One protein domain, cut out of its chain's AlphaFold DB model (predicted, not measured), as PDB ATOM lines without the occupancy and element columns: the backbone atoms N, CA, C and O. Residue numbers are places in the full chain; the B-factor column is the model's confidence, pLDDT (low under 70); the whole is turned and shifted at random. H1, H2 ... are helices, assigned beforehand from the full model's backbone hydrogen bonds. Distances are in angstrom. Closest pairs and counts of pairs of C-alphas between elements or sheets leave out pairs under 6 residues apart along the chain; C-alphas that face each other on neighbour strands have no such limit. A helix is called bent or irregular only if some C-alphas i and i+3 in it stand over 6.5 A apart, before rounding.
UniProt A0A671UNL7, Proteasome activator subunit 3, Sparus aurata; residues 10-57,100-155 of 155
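This is residues 10 to 57 and 100 to 155 of the 155 residues of the protein "Proteasome activator subunit 3" of Sparus aurata (UniProt A0A671UNL7). A long bent helix, H1, and a long helix, H2, make an extended, all-helix model: arm H1a crosses the last part of H2 and sticks out at residues 10 to 18, while arm H1b runs beside H2. The short helix H3 folds back beside the last part of H2. The printed part has 104 residues, with three named helices in the order H1, H2, H3 and no named strand. The radius of gyration of the C-alphas is 20.9 A, and the outline, only just elongated, spans 65 by 33 by 29 A.

H1, residues 10 to 45, was assigned as one helix by its hydrogen bonds but is bent, with C-alphas 31 and 34 standing 7.2 A apart. Its arms, H1a, residues 10 to 31, and H1b, residues 34 to 45, stand at a steep tilt of 50 degrees. H1a touches H2, residues 106 to 135, with residues 19 to 29 alone, and H2 touches H1a with residues 125 to 135 alone. The closest C-alphas are those of Ala 26 and Val 129, 5.3 A apart; the tilt is steep, 54 degrees, opposite ways. H1b and H2 are near each other, with 7 pairs of C-alphas within 10 A. H3, residues 146 to 153, is close to H2 but not clearly touching, at a shallow tilt of 25 degrees, opposite ways; the closest C-alphas, of Val 133 and Gln 151, are 6.7 A apart. H3 is apart from both arms. Every O i to N i+4 pair is within hydrogen-bond range in H1a, H1b and H3, and 24 of 26 are in H2.

H1a begins at C-alpha 10, (47.202, 46.008, -39.202), and is 31.7 A long; H1b is 16.1 A long. H2 is 44.0 A long and ends at C-alpha 135, (31.510, 53.911, -31.337). It is neither bent nor irregular, but only just: C-alphas 114 and 117 are 6.4 A apart. H3 ends at C-alpha 153, (21.716, 62.024, -24.050), and is 10.8 A long.

The two C-alphas farthest apart, of Glu 100 and Asp 142, are 69.1 A from each other. Residues 58 to 99 are not printed; the C-alphas of 57 and 100 are 23.0 A apart across this cut, which falls in the link from H1 to H2. The link from H2 to H3 is short, 10 residues. The mean pLDDT of the printed part is 93.2, with residues 100, 101 and 155 under 70.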
ATOM      1  N   GLU A  10      47.499  47.120 -40.115       93.75
ATOM      2  CA  GLU A  10      47.202  46.008 -39.202       93.75
ATOM      3  C   GLU A  10      46.441  46.491 -37.958       93.75
ATOM      4  O   GLU A  10      45.467  45.875 -37.528       93.75
ATOM      5  N   LEU A  11      46.852  47.633 -37.398       93.19
ATOM      6  CA  LEU A  11      46.194  48.222 -36.235       93.19
ATOM      7  C   LEU A  11      44.778  48.688 -36.583       93.19
ATOM      8  O   LEU A  11      43.854  48.474 -35.805       93.19
ATOM      9  N   LYS A  12      44.594  49.265 -37.777       91.94
ATOM     10  CA  LYS A  12      43.270  49.638 -38.280       91.94
ATOM     11  C   LYS A  12      42.349  48.419 -38.393       91.94
ATOM     12  O   LYS A  12      41.218  48.485 -37.929       91.94
ATOM     13  N   ALA A  13      42.844  47.308 -38.943       95.25
ATOM     14  CA  ALA A  13      42.071  46.071 -39.042       95.25
ATOM     15  C   ALA A  13      41.642  45.554 -37.659       95.25
ATOM     16  O   ALA A  13      40.473  45.246 -37.462       95.25
ATOM     17  N   LYS A  14      42.552  45.554 -36.673       95.75
ATOM     18  CA  LYS A  14      42.239  45.158 -35.287       95.75
ATOM     19  C   LYS A  14      41.143  46.024 -34.652       95.75
ATOM     20  O   LYS A  14      40.293  45.490 -33.943       95.75
ATOM     21  N   VAL A  15      41.146  47.335 -34.906       94.19
ATOM     22  CA  VAL A  15      40.111  48.253 -34.398       94.19
ATOM     23  C   VAL A  15      38.751  47.979 -35.041       94.19
ATOM     24  O   VAL A  15      37.751  47.948 -34.327       94.19
ATOM     25  N   GLU A  16      38.694  47.740 -36.355       94.50
ATOM     26  CA  GLU A  16      37.425  47.395 -37.017       94.50
ATOM     27  C   GLU A  16      36.888  46.043 -36.532       94.50
ATOM     28  O   GLU A  16      35.714  45.950 -36.184       94.50
ATOM     29  N   THR A  17      37.744  45.025 -36.380       97.06
ATOM     30  CA  THR A  17      37.330  43.737 -35.800       97.06
ATOM     31  C   THR A  17      36.765  43.908 -34.389       97.06
ATOM     32  O   THR A  17      35.737  43.322 -34.060       97.06
ATOM     33  N   PHE A  18      37.394  44.737 -33.550       96.50
ATOM     34  CA  PHE A  18      36.870  45.038 -32.217       96.50
ATOM     35  C   PHE A  18      35.497  45.723 -32.284       96.50
ATOM     36  O   PHE A  18      34.581  45.367 -31.547       96.50
ATOM     37  N   ARG A  19      35.318  46.674 -33.203       96.62
ATOM     38  CA  ARG A  19      34.045  47.378 -33.395       96.62
ATOM     39  C   ARG A  19      32.922  46.440 -33.846       96.62
ATOM     40  O   ARG A  19      31.803  46.552 -33.342       96.62
ATOM     41  N   GLU A  20      33.213  45.506 -34.747       97.38
ATOM     42  CA  GLU A  20      32.274  44.462 -35.180       97.38
ATOM     43  C   GLU A  20      31.891  43.531 -34.021       97.38
ATOM     44  O   GLU A  20      30.712  43.230 -33.837       97.38
ATOM     45  N   GLN A  21      32.862  43.136 -33.191       98.00
ATOM     46  CA  GLN A  21      32.615  42.319 -31.999       98.00
ATOM     47  C   GLN A  21      31.679  43.016 -31.009       98.00
ATOM     48  O   GLN A  21      30.688  42.422 -30.587       98.00
ATOM     49  N   ILE A  22      31.951  44.282 -30.675       98.00
ATOM     50  CA  ILE A  22      31.104  45.063 -29.762       98.00
ATOM     51  C   ILE A  22      29.702  45.264 -30.335       98.00
ATOM     52  O   ILE A  22      28.728  45.178 -29.592       98.00
ATOM     53  N   THR A  23      29.589  45.486 -31.646       97.81
ATOM     54  CA  THR A  23      28.290  45.617 -32.319       97.81
ATOM     55  C   THR A  23      27.480  44.330 -32.200       97.81
ATOM     56  O   THR A  23      26.352  44.364 -31.716       97.81
ATOM     57  N   SER A  24      28.078  43.188 -32.547       98.25
ATOM     58  CA  SER A  24      27.425  41.878 -32.449       98.25
ATOM     59  C   SER A  24      27.010  41.539 -31.013       98.25
ATOM     60  O   SER A  24      25.883  41.099 -30.771       98.25
ATOM     61  N   GLU A  25      27.881  41.797 -30.028       98.25
ATOM     62  CA  GLU A  25      27.540  41.566 -28.624       98.25
ATOM     63  C   GLU A  25      26.392  42.476 -28.176       98.25
ATOM     64  O   GLU A  25      25.437  41.989 -27.575       98.25
ATOM     65  N   ALA A  26      26.438  43.773 -28.489       98.31
ATOM     66  CA  ALA A  26      25.404  44.722 -28.088       98.31
ATOM     67  C   ALA A  26      24.040  44.415 -28.728       98.31
ATOM     68  O   ALA A  26      23.019  44.456 -28.037       98.31
ATOM     69  N   GLU A  27      24.010  44.034 -30.006       98.19
ATOM     70  CA  GLU A  27      22.786  43.592 -30.680       98.19
ATOM     71  C   GLU A  27      22.201  42.345 -30.012       98.19
ATOM     72  O   GLU A  27      21.007  42.308 -29.702       98.19
ATOM     73  N   HIS A  28      23.038  41.349 -29.699       98.56
ATOM     74  CA  HIS A  28      22.600  40.177 -28.943       98.56
ATOM     75  C   HIS A  28      22.091  40.555 -27.541       98.56
ATOM     76  O   HIS A  28      21.107  39.976 -27.061       98.56
ATOM     77  N   LEU A  29      22.726  41.528 -26.877       98.62
ATOM     78  CA  LEU A  29      22.295  41.984 -25.559       98.62
ATOM     79  C   LEU A  29      20.877  42.558 -25.598       98.62
ATOM     80  O   LEU A  29      20.033  42.151 -24.801       98.62
ATOM     81  N   VAL A  30      20.601  43.442 -26.557       98.00
ATOM     82  CA  VAL A  30      19.293  44.093 -26.705       98.00
ATOM     83  C   VAL A  30      18.226  43.112 -27.194       98.00
ATOM     84  O   VAL A  30      17.122  43.088 -26.653       98.00
ATOM     85  N   ALA A  31      18.545  42.283 -28.190       98.12
ATOM     86  CA  ALA A  31      17.564  41.412 -28.836       98.12
ATOM     87  C   ALA A  31      17.232  40.143 -28.034       98.12
ATOM     88  O   ALA A  31      16.147  39.586 -28.182       98.12
ATOM     89  N   SER A  32      18.165  39.652 -27.214       98.19
ATOM     90  CA  SER A  32      18.050  38.337 -26.566       98.19
ATOM     91  C   SER A  32      18.328  38.398 -25.069       98.19
ATOM     92  O   SER A  32      17.490  37.956 -24.281       98.19
ATOM     93  N   PHE A  33      19.473  38.943 -24.652       98.50
ATOM     94  CA  PHE A  33      19.897  38.857 -23.252       98.50
ATOM     95  C   PHE A  33      19.000  39.661 -22.306       98.50
ATOM     96  O   PHE A  33      18.497  39.090 -21.346       98.50
ATOM     97  N   PHE A  34      18.767  40.955 -22.557       98.38
ATOM     98  CA  PHE A  34      17.981  41.794 -21.647       98.38
ATOM     99  C   PHE A  34      16.531  41.324 -21.495       98.38
ATOM    100  O   PHE A  34      16.086  41.229 -20.351       98.38
ATOM    101  N   PRO A  35      15.802  40.947 -22.568       98.50
ATOM    102  CA  PRO A  35      14.460  40.390 -22.414       98.50
ATOM    103  C   PRO A  35      14.433  39.120 -21.556       98.50
ATOM    104  O   PRO A  35      13.580  38.984 -20.681       98.50
ATOM    105  N   LYS A  36      15.390  38.202 -21.755       98.31
ATOM    106  CA  LYS A  36      15.500  36.983 -20.936       98.31
ATOM    107  C   LYS A  36      15.846  37.315 -19.490       98.31
ATOM    108  O   LYS A  36      15.193  36.818 -18.577       98.31
ATOM    109  N   LYS A  37      16.819  38.203 -19.284       98.06
ATOM    110  CA  LYS A  37      17.297  38.575 -17.955       98.06
ATOM    111  C   LYS A  37      16.231  39.294 -17.137       98.06
ATOM    112  O   LYS A  37      16.138  39.074 -15.936       98.06
ATOM    113  N   LEU A  38      15.384  40.092 -17.786       97.81
ATOM    114  CA  LEU A  38      14.215  40.701 -17.157       97.81
ATOM    115  C   LEU A  38      13.273  39.638 -16.578       97.81
ATOM    116  O   LEU A  38      12.872  39.744 -15.422       97.81
ATOM    117  N   LEU A  39      12.952  38.600 -17.358       98.06
ATOM    118  CA  LEU A  39      12.096  37.505 -16.897       98.06
ATOM    119  C   LEU A  39      12.764  36.702 -15.778       98.06
ATOM    120  O   LEU A  39      12.102  36.362 -14.803       98.06
ATOM    121  N   GLU A  40      14.061  36.418 -15.884       97.88
ATOM    122  CA  GLU A  40      14.814  35.750 -14.815       97.88
ATOM    123  C   GLU A  40      14.757  36.544 -13.501       97.88
ATOM    124  O   GLU A  40      14.460  35.972 -12.453       97.88
ATOM    125  N   LEU A  41      14.987  37.861 -13.555       97.81
ATOM    126  CA  LEU A  41      14.956  38.728 -12.378       97.81
ATOM    127  C   LEU A  41      13.542  38.879 -11.793       97.81
ATOM    128  O   LEU A  41      13.399  38.950 -10.575       97.81
ATOM    129  N   ASP A  42      12.495  38.863 -12.621       97.56
ATOM    130  CA  ASP A  42      11.104  38.830 -12.144       97.56
ATOM    131  C   ASP A  42      10.809  37.559 -11.328       97.56
ATOM    132  O   ASP A  42      10.172  37.625 -10.277       97.56
ATOM    133  N   HIS A  43      11.318  36.401 -11.762       97.31
ATOM    134  CA  HIS A  43      11.200  35.160 -10.989       97.31
ATOM    135  C   HIS A  43      12.050  35.201  -9.717       97.31
ATOM    136  O   HIS A  43      11.573  34.821  -8.651       97.31
ATOM    137  N   PHE A  44      13.280  35.703  -9.815       96.38
ATOM    138  CA  PHE A  44      14.200  35.854  -8.690       96.38
ATOM    139  C   PHE A  44      13.604  36.701  -7.558       96.38
ATOM    140  O   PHE A  44      13.674  36.323  -6.389       96.38
ATOM    141  N   LEU A  45      12.939  37.810  -7.897       96.19
ATOM    142  CA  LEU A  45      12.281  38.682  -6.922       96.19
ATOM    143  C   LEU A  45      11.081  38.029  -6.231       96.19
ATOM    144  O   LEU A  45      10.704  38.478  -5.154       96.19
ATOM    145  N   LYS A  46      10.484  36.980  -6.805       95.88
ATOM    146  CA  LYS A  46       9.368  36.232  -6.195       95.88
ATOM    147  C   LYS A  46       9.833  35.187  -5.186       95.88
ATOM    148  O   LYS A  46       9.004  34.558  -4.530       95.88
ATOM    149  N   GLU A  47      11.137  34.968  -5.049       95.19
ATOM    150  CA  GLU A  47      11.638  33.973  -4.115       95.19
ATOM    151  C   GLU A  47      11.428  34.401  -2.653       95.19
ATOM    152  O   GLU A  47      11.584  35.582  -2.325       95.19
ATOM    153  N   PRO A  48      11.128  33.463  -1.733       91.88
ATOM    154  CA  PRO A  48      10.772  33.803  -0.351       91.88
ATOM    155  C   PRO A  48      11.829  34.626   0.392       91.88
ATOM    156  O   PRO A  48      11.487  35.472   1.210       91.88
ATOM    157  N   ILE A  49      13.113  34.432   0.073       90.44
ATOM    158  CA  ILE A  49      14.224  35.160   0.704       90.44
ATOM    159  C   ILE A  49      14.183  36.676   0.432       90.44
ATOM    160  O   ILE A  49      14.698  37.452   1.233       90.44
ATOM    161  N   PHE A  50      13.547  37.100  -0.667       91.31
ATOM    162  CA  PHE A  50      13.339  38.510  -1.017       91.31
ATOM    163  C   PHE A  50      11.986  39.053  -0.528       91.31
ATOM    164  O   PHE A  50      11.764  40.258  -0.582       91.31
ATOM    165  N   ASN A  51      11.098  38.189  -0.024       93.06
ATOM    166  CA  ASN A  51       9.718  38.515   0.348       93.06
ATOM    167  C   ASN A  51       9.459  38.245   1.838       93.06
ATOM    168  O   ASN A  51       8.541  37.515   2.205       93.06
ATOM    169  N   VAL A  52      10.290  38.830   2.702       91.19
ATOM    170  CA  VAL A  52      10.172  38.692   4.160       91.19
ATOM    171  C   VAL A  52       8.959  39.475   4.668       91.19
ATOM    172  O   VAL A  52       8.882  40.689   4.486       91.19
ATOM    173  N   THR A  53       8.026  38.792   5.336       90.69
ATOM    174  CA  THR A  53       6.809  39.410   5.890       90.69
ATOM    175  C   THR A  53       7.002  39.986   7.290       90.69
ATOM    176  O   THR A  53       6.409  41.017   7.605       90.69
ATOM    177  N   ASP A  54       7.838  39.358   8.124       92.31
ATOM    178  CA  ASP A  54       8.201  39.857   9.455       92.31
ATOM    179  C   ASP A  54       9.718  40.067   9.550       92.31
ATOM    180  O   ASP A  54      10.514  39.139   9.406       92.31
ATOM    181  N   LEU A  55      10.143  41.296   9.850       89.19
ATOM    182  CA  LEU A  55      11.561  41.651   9.982       89.19
ATOM    183  C   LEU A  55      12.269  40.902  11.118       89.19
ATOM    184  O   LEU A  55      13.495  40.785  11.102       89.19
ATOM    185  N   LYS A  56      11.525  40.344  12.081       89.44
ATOM    186  CA  LYS A  56      12.100  39.454  13.100       89.44
ATOM    187  C   LYS A  56      12.746  38.218  12.487       89.44
ATOM    188  O   LYS A  56      13.694  37.692  13.060       89.44
ATOM    189  N   GLU A  57      12.300  37.777  11.313       86.62
ATOM    190  CA  GLU A  57      12.875  36.621  10.633       86.62
ATOM    191  C   GLU A  57      14.324  36.867  10.212       86.62
ATOM    192  O   GLU A  57      15.123  35.935  10.220       86.62
ATOM    193  N   GLU A 100      33.326  39.175  22.212       60.19
ATOM    194  CA  GLU A 100      33.201  38.039  21.310       60.19
ATOM    195  C   GLU A 100      33.019  38.603  19.898       60.19
ATOM    196  O   GLU A 100      32.218  39.518  19.684       60.19
ATOM    197  N   MET A 101      33.811  38.112  18.945       66.44
ATOM    198  CA  MET A 101      33.788  38.623  17.579       66.44
ATOM    199  C   MET A 101      32.378  38.420  17.011       66.44
ATOM    200  O   MET A 101      31.946  37.283  16.802       66.44
ATOM    201  N   MET A 102      31.630  39.515  16.833       77.56
ATOM    202  CA  MET A 102      30.251  39.444  16.353       77.56
ATOM    203  C   MET A 102      30.220  38.823  14.962       77.56
ATOM    204  O   MET A 102      30.976  39.209  14.070       77.56
ATOM    205  N   LYS A 103      29.323  37.856  14.777       82.69
ATOM    206  CA  LYS A 103      29.105  37.221  13.479       82.69
ATOM    207  C   LYS A 103      28.241  38.115  12.592       82.69
ATOM    208  O   LYS A 103      27.352  38.812  13.077       82.69
ATOM    209  N   CYS A 104      28.482  38.051  11.285       89.62
ATOM    210  CA  CYS A 104      27.603  38.660  10.293       89.62
ATOM    211  C   CYS A 104      26.222  37.989  10.297       89.62
ATOM    212  O   CYS A 104      26.082  36.814  10.642       89.62
ATOM    213  N   ASN A 105      25.209  38.731   9.857       92.88
ATOM    214  CA  ASN A 105      23.866  38.205   9.658       92.88
ATOM    215  C   ASN A 105      23.844  37.261   8.449       92.88
ATOM    216  O   ASN A 105      23.895  37.726   7.312       92.88
ATOM    217  N   ALA A 106      23.754  35.954   8.698       91.12
ATOM    218  CA  ALA A 106      23.826  34.933   7.653       91.12
ATOM    219  C   ALA A 106      22.763  35.123   6.559       91.12
ATOM    220  O   ALA A 106      23.086  35.052   5.382       91.12
ATOM    221  N   LYS A 107      21.524  35.479   6.925       90.62
ATOM    222  CA  LYS A 107      20.438  35.678   5.949       90.62
ATOM    223  C   LYS A 107      20.709  36.854   5.011       90.62
ATOM    224  O   LYS A 107      20.407  36.784   3.824       90.62
ATOM    225  N   LEU A 108      21.291  37.934   5.534       93.06
ATOM    226  CA  LEU A 108      21.693  39.077   4.709       93.06
ATOM    227  C   LEU A 108      22.924  38.762   3.862       93.06
ATOM    228  O   LEU A 108      23.004  39.231   2.731       93.06
ATOM    229  N   VAL A 109      23.866  37.976   4.386       95.00
ATOM    230  CA  VAL A 109      25.017  37.500   3.608       95.00
ATOM    231  C   VAL A 109      24.530  36.696   2.404       95.00
ATOM    232  O   VAL A 109      24.883  37.053   1.284       95.00
ATOM    233  N   ASP A 110      23.636  35.727   2.610       93.06
ATOM    234  CA  ASP A 110      23.047  34.927   1.530       93.06
ATOM    235  C   ASP A 110      22.347  35.817   0.488       93.06
ATOM    236  O   ASP A 110      22.528  35.649  -0.718       93.06
ATOM    237  N   LEU A 111      21.584  36.822   0.933       94.19
ATOM    238  CA  LEU A 111      20.924  37.779   0.041       94.19
ATOM    239  C   LEU A 111      21.935  38.559  -0.814       94.19
ATOM    240  O   LEU A 111      21.779  38.687  -2.031       94.19
ATOM    241  N   ILE A 112      22.989  39.074  -0.178       95.75
ATOM    242  CA  ILE A 112      24.041  39.853  -0.834       95.75
ATOM    243  C   ILE A 112      24.789  38.988  -1.847       95.75
ATOM    244  O   ILE A 112      25.048  39.449  -2.960       95.75
ATOM    245  N   GLU A 113      25.114  37.743  -1.500       96.31
ATOM    246  CA  GLU A 113      25.807  36.813  -2.395       96.31
ATOM    247  C   GLU A 113      25.005  36.511  -3.660       96.31
ATOM    248  O   GLU A 113      25.593  36.298  -4.721       96.31
ATOM    249  N   ARG A 114      23.673  36.588  -3.587       95.81
ATOM    250  CA  ARG A 114      22.789  36.412  -4.741       95.81
ATOM    251  C   ARG A 114      22.609  37.677  -5.575       95.81
ATOM    252  O   ARG A 114      22.579  37.593  -6.796       95.81
ATOM    253  N   VAL A 115      22.522  38.854  -4.953       97.44
ATOM    254  CA  VAL A 115      22.312  40.127  -5.674       97.44
ATOM    255  C   VAL A 115      23.603  40.654  -6.308       97.44
ATOM    256  O   VAL A 115      23.594  41.231  -7.395       97.44
ATOM    257  N   LYS A 116      24.750  40.456  -5.655       97.94
ATOM    258  CA  LYS A 116      26.053  40.949  -6.123       97.94
ATOM    259  C   LYS A 116      26.436  40.511  -7.551       97.94
ATOM    260  O   LYS A 116      26.889  41.379  -8.304       97.94
ATOM    261  N   PRO A 117      26.293  39.235  -7.968       98.06
ATOM    262  CA  PRO A 117      26.586  38.838  -9.347       98.06
ATOM    263  C   PRO A 117      25.639  39.488 -10.364       98.06
ATOM    264  O   PRO A 117      26.073  39.815 -11.469       98.06
ATOM    265  N   GLU A 118      24.385  39.744  -9.988       98.00
ATOM    266  CA  GLU A 118      23.407  40.415 -10.850       98.00
ATOM    267  C   GLU A 118      23.803  41.869 -11.123       98.00
ATOM    268  O   GLU A 118      23.837  42.305 -12.275       98.00
ATOM    269  N   ILE A 119      24.235  42.594 -10.084       98.06
ATOM    270  CA  ILE A 119      24.779  43.955 -10.224       98.06
ATOM    271  C   ILE A 119      26.016  43.957 -11.124       98.06
ATOM    272  O   ILE A 119      26.139  44.799 -12.013       98.06
ATOM    273  N   ARG A 120      26.942  43.014 -10.914       98.31
ATOM    274  CA  ARG A 120      28.162  42.919 -11.725       98.31
ATOM    275  C   ARG A 120      27.835  42.690 -13.199       98.31
ATOM    276  O   ARG A 120      28.362  43.393 -14.056       98.31
ATOM    277  N   THR A 121      26.937  41.751 -13.471       98.12
ATOM    278  CA  THR A 121      26.487  41.436 -14.830       98.12
ATOM    279  C   THR A 121      25.850  42.657 -15.486       98.12
ATOM    280  O   THR A 121      26.174  42.979 -16.627       98.12
ATOM    281  N   LEU A 122      24.995  43.384 -14.758       97.69
ATOM    282  CA  LEU A 122      24.371  44.608 -15.253       97.69
ATOM    283  C   LEU A 122      25.416  45.658 -15.644       97.69
ATOM    284  O   LEU A 122      25.346  46.200 -16.742       97.69
ATOM    285  N   ILE A 123      26.402  45.918 -14.780       97.75
ATOM    286  CA  ILE A 123      27.477  46.880 -15.060       97.75
ATOM    287  C   ILE A 123      28.239  46.480 -16.326       97.75
ATOM    288  O   ILE A 123      28.432  47.307 -17.215       97.75
ATOM    289  N   GLU A 124      28.652  45.216 -16.427       97.62
ATOM    290  CA  GLU A 124      29.402  44.710 -17.578       97.62
ATOM    291  C   GLU A 124      28.594  44.864 -18.877       97.62
ATOM    292  O   GLU A 124      29.099  45.416 -19.855       97.62
ATOM    293  N   LYS A 125      27.317  44.464 -18.881       97.94
ATOM    294  CA  LYS A 125      26.480  44.507 -20.090       97.94
ATOM    295  C   LYS A 125      26.053  45.921 -20.481       97.94
ATOM    296  O   LYS A 125      26.070  46.246 -21.668       97.94
ATOM    297  N   CYS A 126      25.747  46.789 -19.517       96.94
ATOM    298  CA  CYS A 126      25.483  48.202 -19.789       96.94
ATOM    299  C   CYS A 126      26.717  48.912 -20.352       96.94
ATOM    300  O   CYS A 126      26.585  49.713 -21.274       96.94
ATOM    301  N   ASN A 127      27.918  48.591 -19.861       97.00
ATOM    302  CA  ASN A 127      29.152  49.166 -20.394       97.00
ATOM    303  C   ASN A 127      29.413  48.742 -21.845       97.00
ATOM    304  O   ASN A 127      29.832  49.580 -22.643       97.00
ATOM    305  N   THR A 128      29.110  47.495 -22.221       97.62
ATOM    306  CA  THR A 128      29.178  47.052 -23.625       97.62
ATOM    307  C   THR A 128      28.248  47.879 -24.516       97.62
ATOM    308  O   THR A 128      28.682  48.387 -25.549       97.62
ATOM    309  N   VAL A 129      26.993  48.086 -24.103       97.38
ATOM    310  CA  VAL A 129      26.024  48.900 -24.863       97.38
ATOM    311  C   VAL A 129      26.444  50.371 -24.915       97.38
ATOM    312  O   VAL A 129      26.383  50.991 -25.974       97.38
ATOM    313  N   LYS A 130      26.937  50.928 -23.805       95.31
ATOM    314  CA  LYS A 130      27.462  52.300 -23.752       95.31
ATOM    315  C   LYS A 130      28.624  52.486 -24.726       95.31
ATOM    316  O   LYS A 130      28.637  53.453 -25.483       95.31
ATOM    317  N   MET A 131      29.566  51.543 -24.750       96.12
ATOM    318  CA  MET A 131      30.682  51.562 -25.692       96.12
ATOM    319  C   MET A 131      30.200  51.433 -27.140       96.12
ATOM    320  O   MET A 131      30.687  52.156 -28.005       96.12
ATOM    321  N   TRP A 132      29.213  50.576 -27.409       96.94
ATOM    322  CA  TRP A 132      28.608  50.462 -28.736       96.94
ATOM    323  C   TRP A 132      28.018  51.795 -29.215       96.94
ATOM    324  O   TRP A 132      28.368  52.253 -30.302       96.94
ATOM    325  N   VAL A 133      27.221  52.475 -28.383       95.56
ATOM    326  CA  VAL A 133      26.662  53.801 -28.707       95.56
ATOM    327  C   VAL A 133      27.772  54.827 -28.950       95.56
ATOM    328  O   VAL A 133      27.707  55.571 -29.925       95.56
ATOM    329  N   GLN A 134      28.824  54.836 -28.124       93.12
ATOM    330  CA  GLN A 134      29.969  55.737 -28.301       93.12
ATOM    331  C   GLN A 134      30.703  55.514 -29.632       93.12
ATOM    332  O   GLN A 134      31.086  56.482 -30.284       93.12
ATOM    333  N   LEU A 135      30.872  54.259 -30.059       93.25
ATOM    334  CA  LEU A 135      31.510  53.911 -31.337       93.25
ATOM    335  C   LEU A 135      30.645  54.260 -32.564       93.25
ATOM    336  O   LEU A 135      31.155  54.260 -33.688       93.25
ATOM    337  N   LEU A 136      29.353  54.539 -32.366       93.06
ATOM    338  CA  LEU A 136      28.423  54.981 -33.408       93.06
ATOM    339  C   LEU A 136      28.326  56.508 -33.531       93.06
ATOM    340  O   LEU A 136      27.646  56.988 -34.441       93.06
ATOM    341  N   ILE A 137      28.985  57.274 -32.654       92.00
ATOM    342  CA  ILE A 137      29.026  58.735 -32.765       92.00
ATOM    343  C   ILE A 137      29.859  59.108 -34.008       92.00
ATOM    344  O   ILE A 137      31.031  58.728 -34.098       92.00
ATOM    345  N   PRO A 138      29.280  59.829 -34.987       91.50
ATOM    346  CA  PRO A 138      29.977  60.202 -36.211       91.50
ATOM    347  C   PRO A 138      30.993  61.327 -35.967       91.50
ATOM    348  O   PRO A 138      31.141  61.864 -34.868       91.50
ATOM    349  N   ARG A 139      31.711  61.710 -37.029       89.25
ATOM    350  CA  ARG A 139      32.553  62.910 -36.991       89.25
ATOM    351  C   ARG A 139      31.686  64.144 -36.745       89.25
ATOM    352  O   ARG A 139      30.548  64.208 -37.191       89.25
ATOM    353  N   ILE A 140      32.260  65.116 -36.046       88.81
ATOM    354  CA  ILE A 140      31.602  66.394 -35.781       88.81
ATOM    355  C   ILE A 140      31.526  67.178 -37.093       88.81
ATOM    356  O   ILE A 140      32.553  67.408 -37.735       88.81
ATOM    357  N   GLU A 141      30.318  67.596 -37.459       88.50
ATOM    358  CA  GLU A 141      30.021  68.409 -38.637       88.50
ATOM    359  C   GLU A 141      29.161  69.623 -38.231       88.50
ATOM    360  O   GLU A 141      28.509  69.630 -37.179       88.50
ATOM    361  N   ASP A 142      29.195  70.687 -39.038       85.06
ATOM    362  CA  ASP A 142      28.401  71.895 -38.792       85.06
ATOM    363  C   ASP A 142      26.989  71.708 -39.374       85.06
ATOM    364  O   ASP A 142      26.760  71.858 -40.574       85.06
ATOM    365  N   GLY A 143      26.049  71.288 -38.521       86.44
ATOM    366  CA  GLY A 143      24.675  70.945 -38.897       86.44
ATOM    367  C   GLY A 143      24.375  69.441 -38.827       86.44
ATOM    368  O   GLY A 143      25.250  68.623 -38.595       86.44
ATOM    369  N   ASN A 144      23.097  69.070 -38.977       86.94
ATOM    370  CA  ASN A 144      22.617  67.676 -38.888       86.94
ATOM    371  C   ASN A 144      22.945  66.945 -37.558       86.94
ATOM    372  O   ASN A 144      23.082  65.725 -37.500       86.94
ATOM    373  N   ASN A 145      23.018  67.696 -36.456       90.38
ATOM    374  CA  ASN A 145      23.471  67.196 -35.153       90.38
ATOM    375  C   ASN A 145      22.358  66.604 -34.264       90.38
ATOM    376  O   ASN A 145      22.618  66.242 -33.118       90.38
ATOM    377  N   PHE A 146      21.117  66.487 -34.755       92.38
ATOM    378  CA  PHE A 146      19.993  65.984 -33.949       92.38
ATOM    379  C   PHE A 146      20.163  64.512 -33.542       92.38
ATOM    380  O   PHE A 146      19.947  64.156 -32.390       92.38
ATOM    381  N   GLY A 147      20.600  63.642 -34.458       90.50
ATOM    382  CA  GLY A 147      20.878  62.241 -34.111       90.50
ATOM    383  C   GLY A 147      22.004  62.113 -33.080       90.50
ATOM    384  O   GLY A 147      21.914  61.312 -32.154       90.50
ATOM    385  N   VAL A 148      23.023  62.971 -33.191       90.62
ATOM    386  CA  VAL A 148      24.156  63.012 -32.258       90.62
ATOM    387  C   VAL A 148      23.713  63.484 -30.872       90.62
ATOM    388  O   VAL A 148      24.150  62.918 -29.874       90.62
ATOM    389  N   SER A 149      22.806  64.463 -30.773       90.31
ATOM    390  CA  SER A 149      22.299  64.911 -29.469       90.31
ATOM    391  C   SER A 149      21.498  63.824 -28.748       90.31
ATOM    392  O   SER A 149      21.621  63.701 -27.531       90.31
ATOM    393  N   ILE A 150      20.755  62.987 -29.484       91.75
ATOM    394  CA  ILE A 150      20.107  61.788 -28.926       91.75
ATOM    395  C   ILE A 150      21.153  60.771 -28.453       91.75
ATOM    396  O   ILE A 150      21.028  60.217 -27.367       91.75
ATOM    397  N   GLN A 151      22.209  60.518 -29.231       88.94
ATOM    398  CA  GLN A 151      23.261  59.578 -28.821       88.94
ATOM    399  C   GLN A 151      23.995  60.044 -27.554       88.94
ATOM    400  O   GLN A 151      24.329  59.227 -26.700       88.94
ATOM    401  N   VAL A 152      24.228  61.352 -27.414       86.75
ATOM    402  CA  VAL A 152      24.893  61.938 -26.240       86.75
ATOM    403  C   VAL A 152      23.975  61.959 -25.016       86.75
ATOM    404  O   VAL A 152      24.473  61.831 -23.901       86.75
ATOM    405  N   SER A 153      22.653  62.068 -25.183       87.38
ATOM    406  CA  SER A 153      21.716  62.024 -24.050       87.38
ATOM    407  C   SER A 153      21.570  60.634 -23.422       87.38
ATOM    408  O   SER A 153      21.100  60.529 -22.292       87.38
ATOM    409  N   LEU A 154      21.995  59.579 -24.125       77.62
ATOM    410  CA  LEU A 154      22.062  58.203 -23.617       77.62
ATOM    411  C   LEU A 154      23.317  57.925 -22.762       77.62
ATOM    412  O   LEU A 154      23.490  56.793 -22.302       77.62
ATOM    413  N   HIS A 155      24.209  58.908 -22.592       60.47
ATOM    414  CA  HIS A 155      25.454  58.780 -21.825       60.47
ATOM    415  C   HIS A 155      25.248  58.828 -20.309       60.47
ATOM    416  O   HIS A 155      25.989  58.067 -19.628       60.47
TER     417      HIS A 155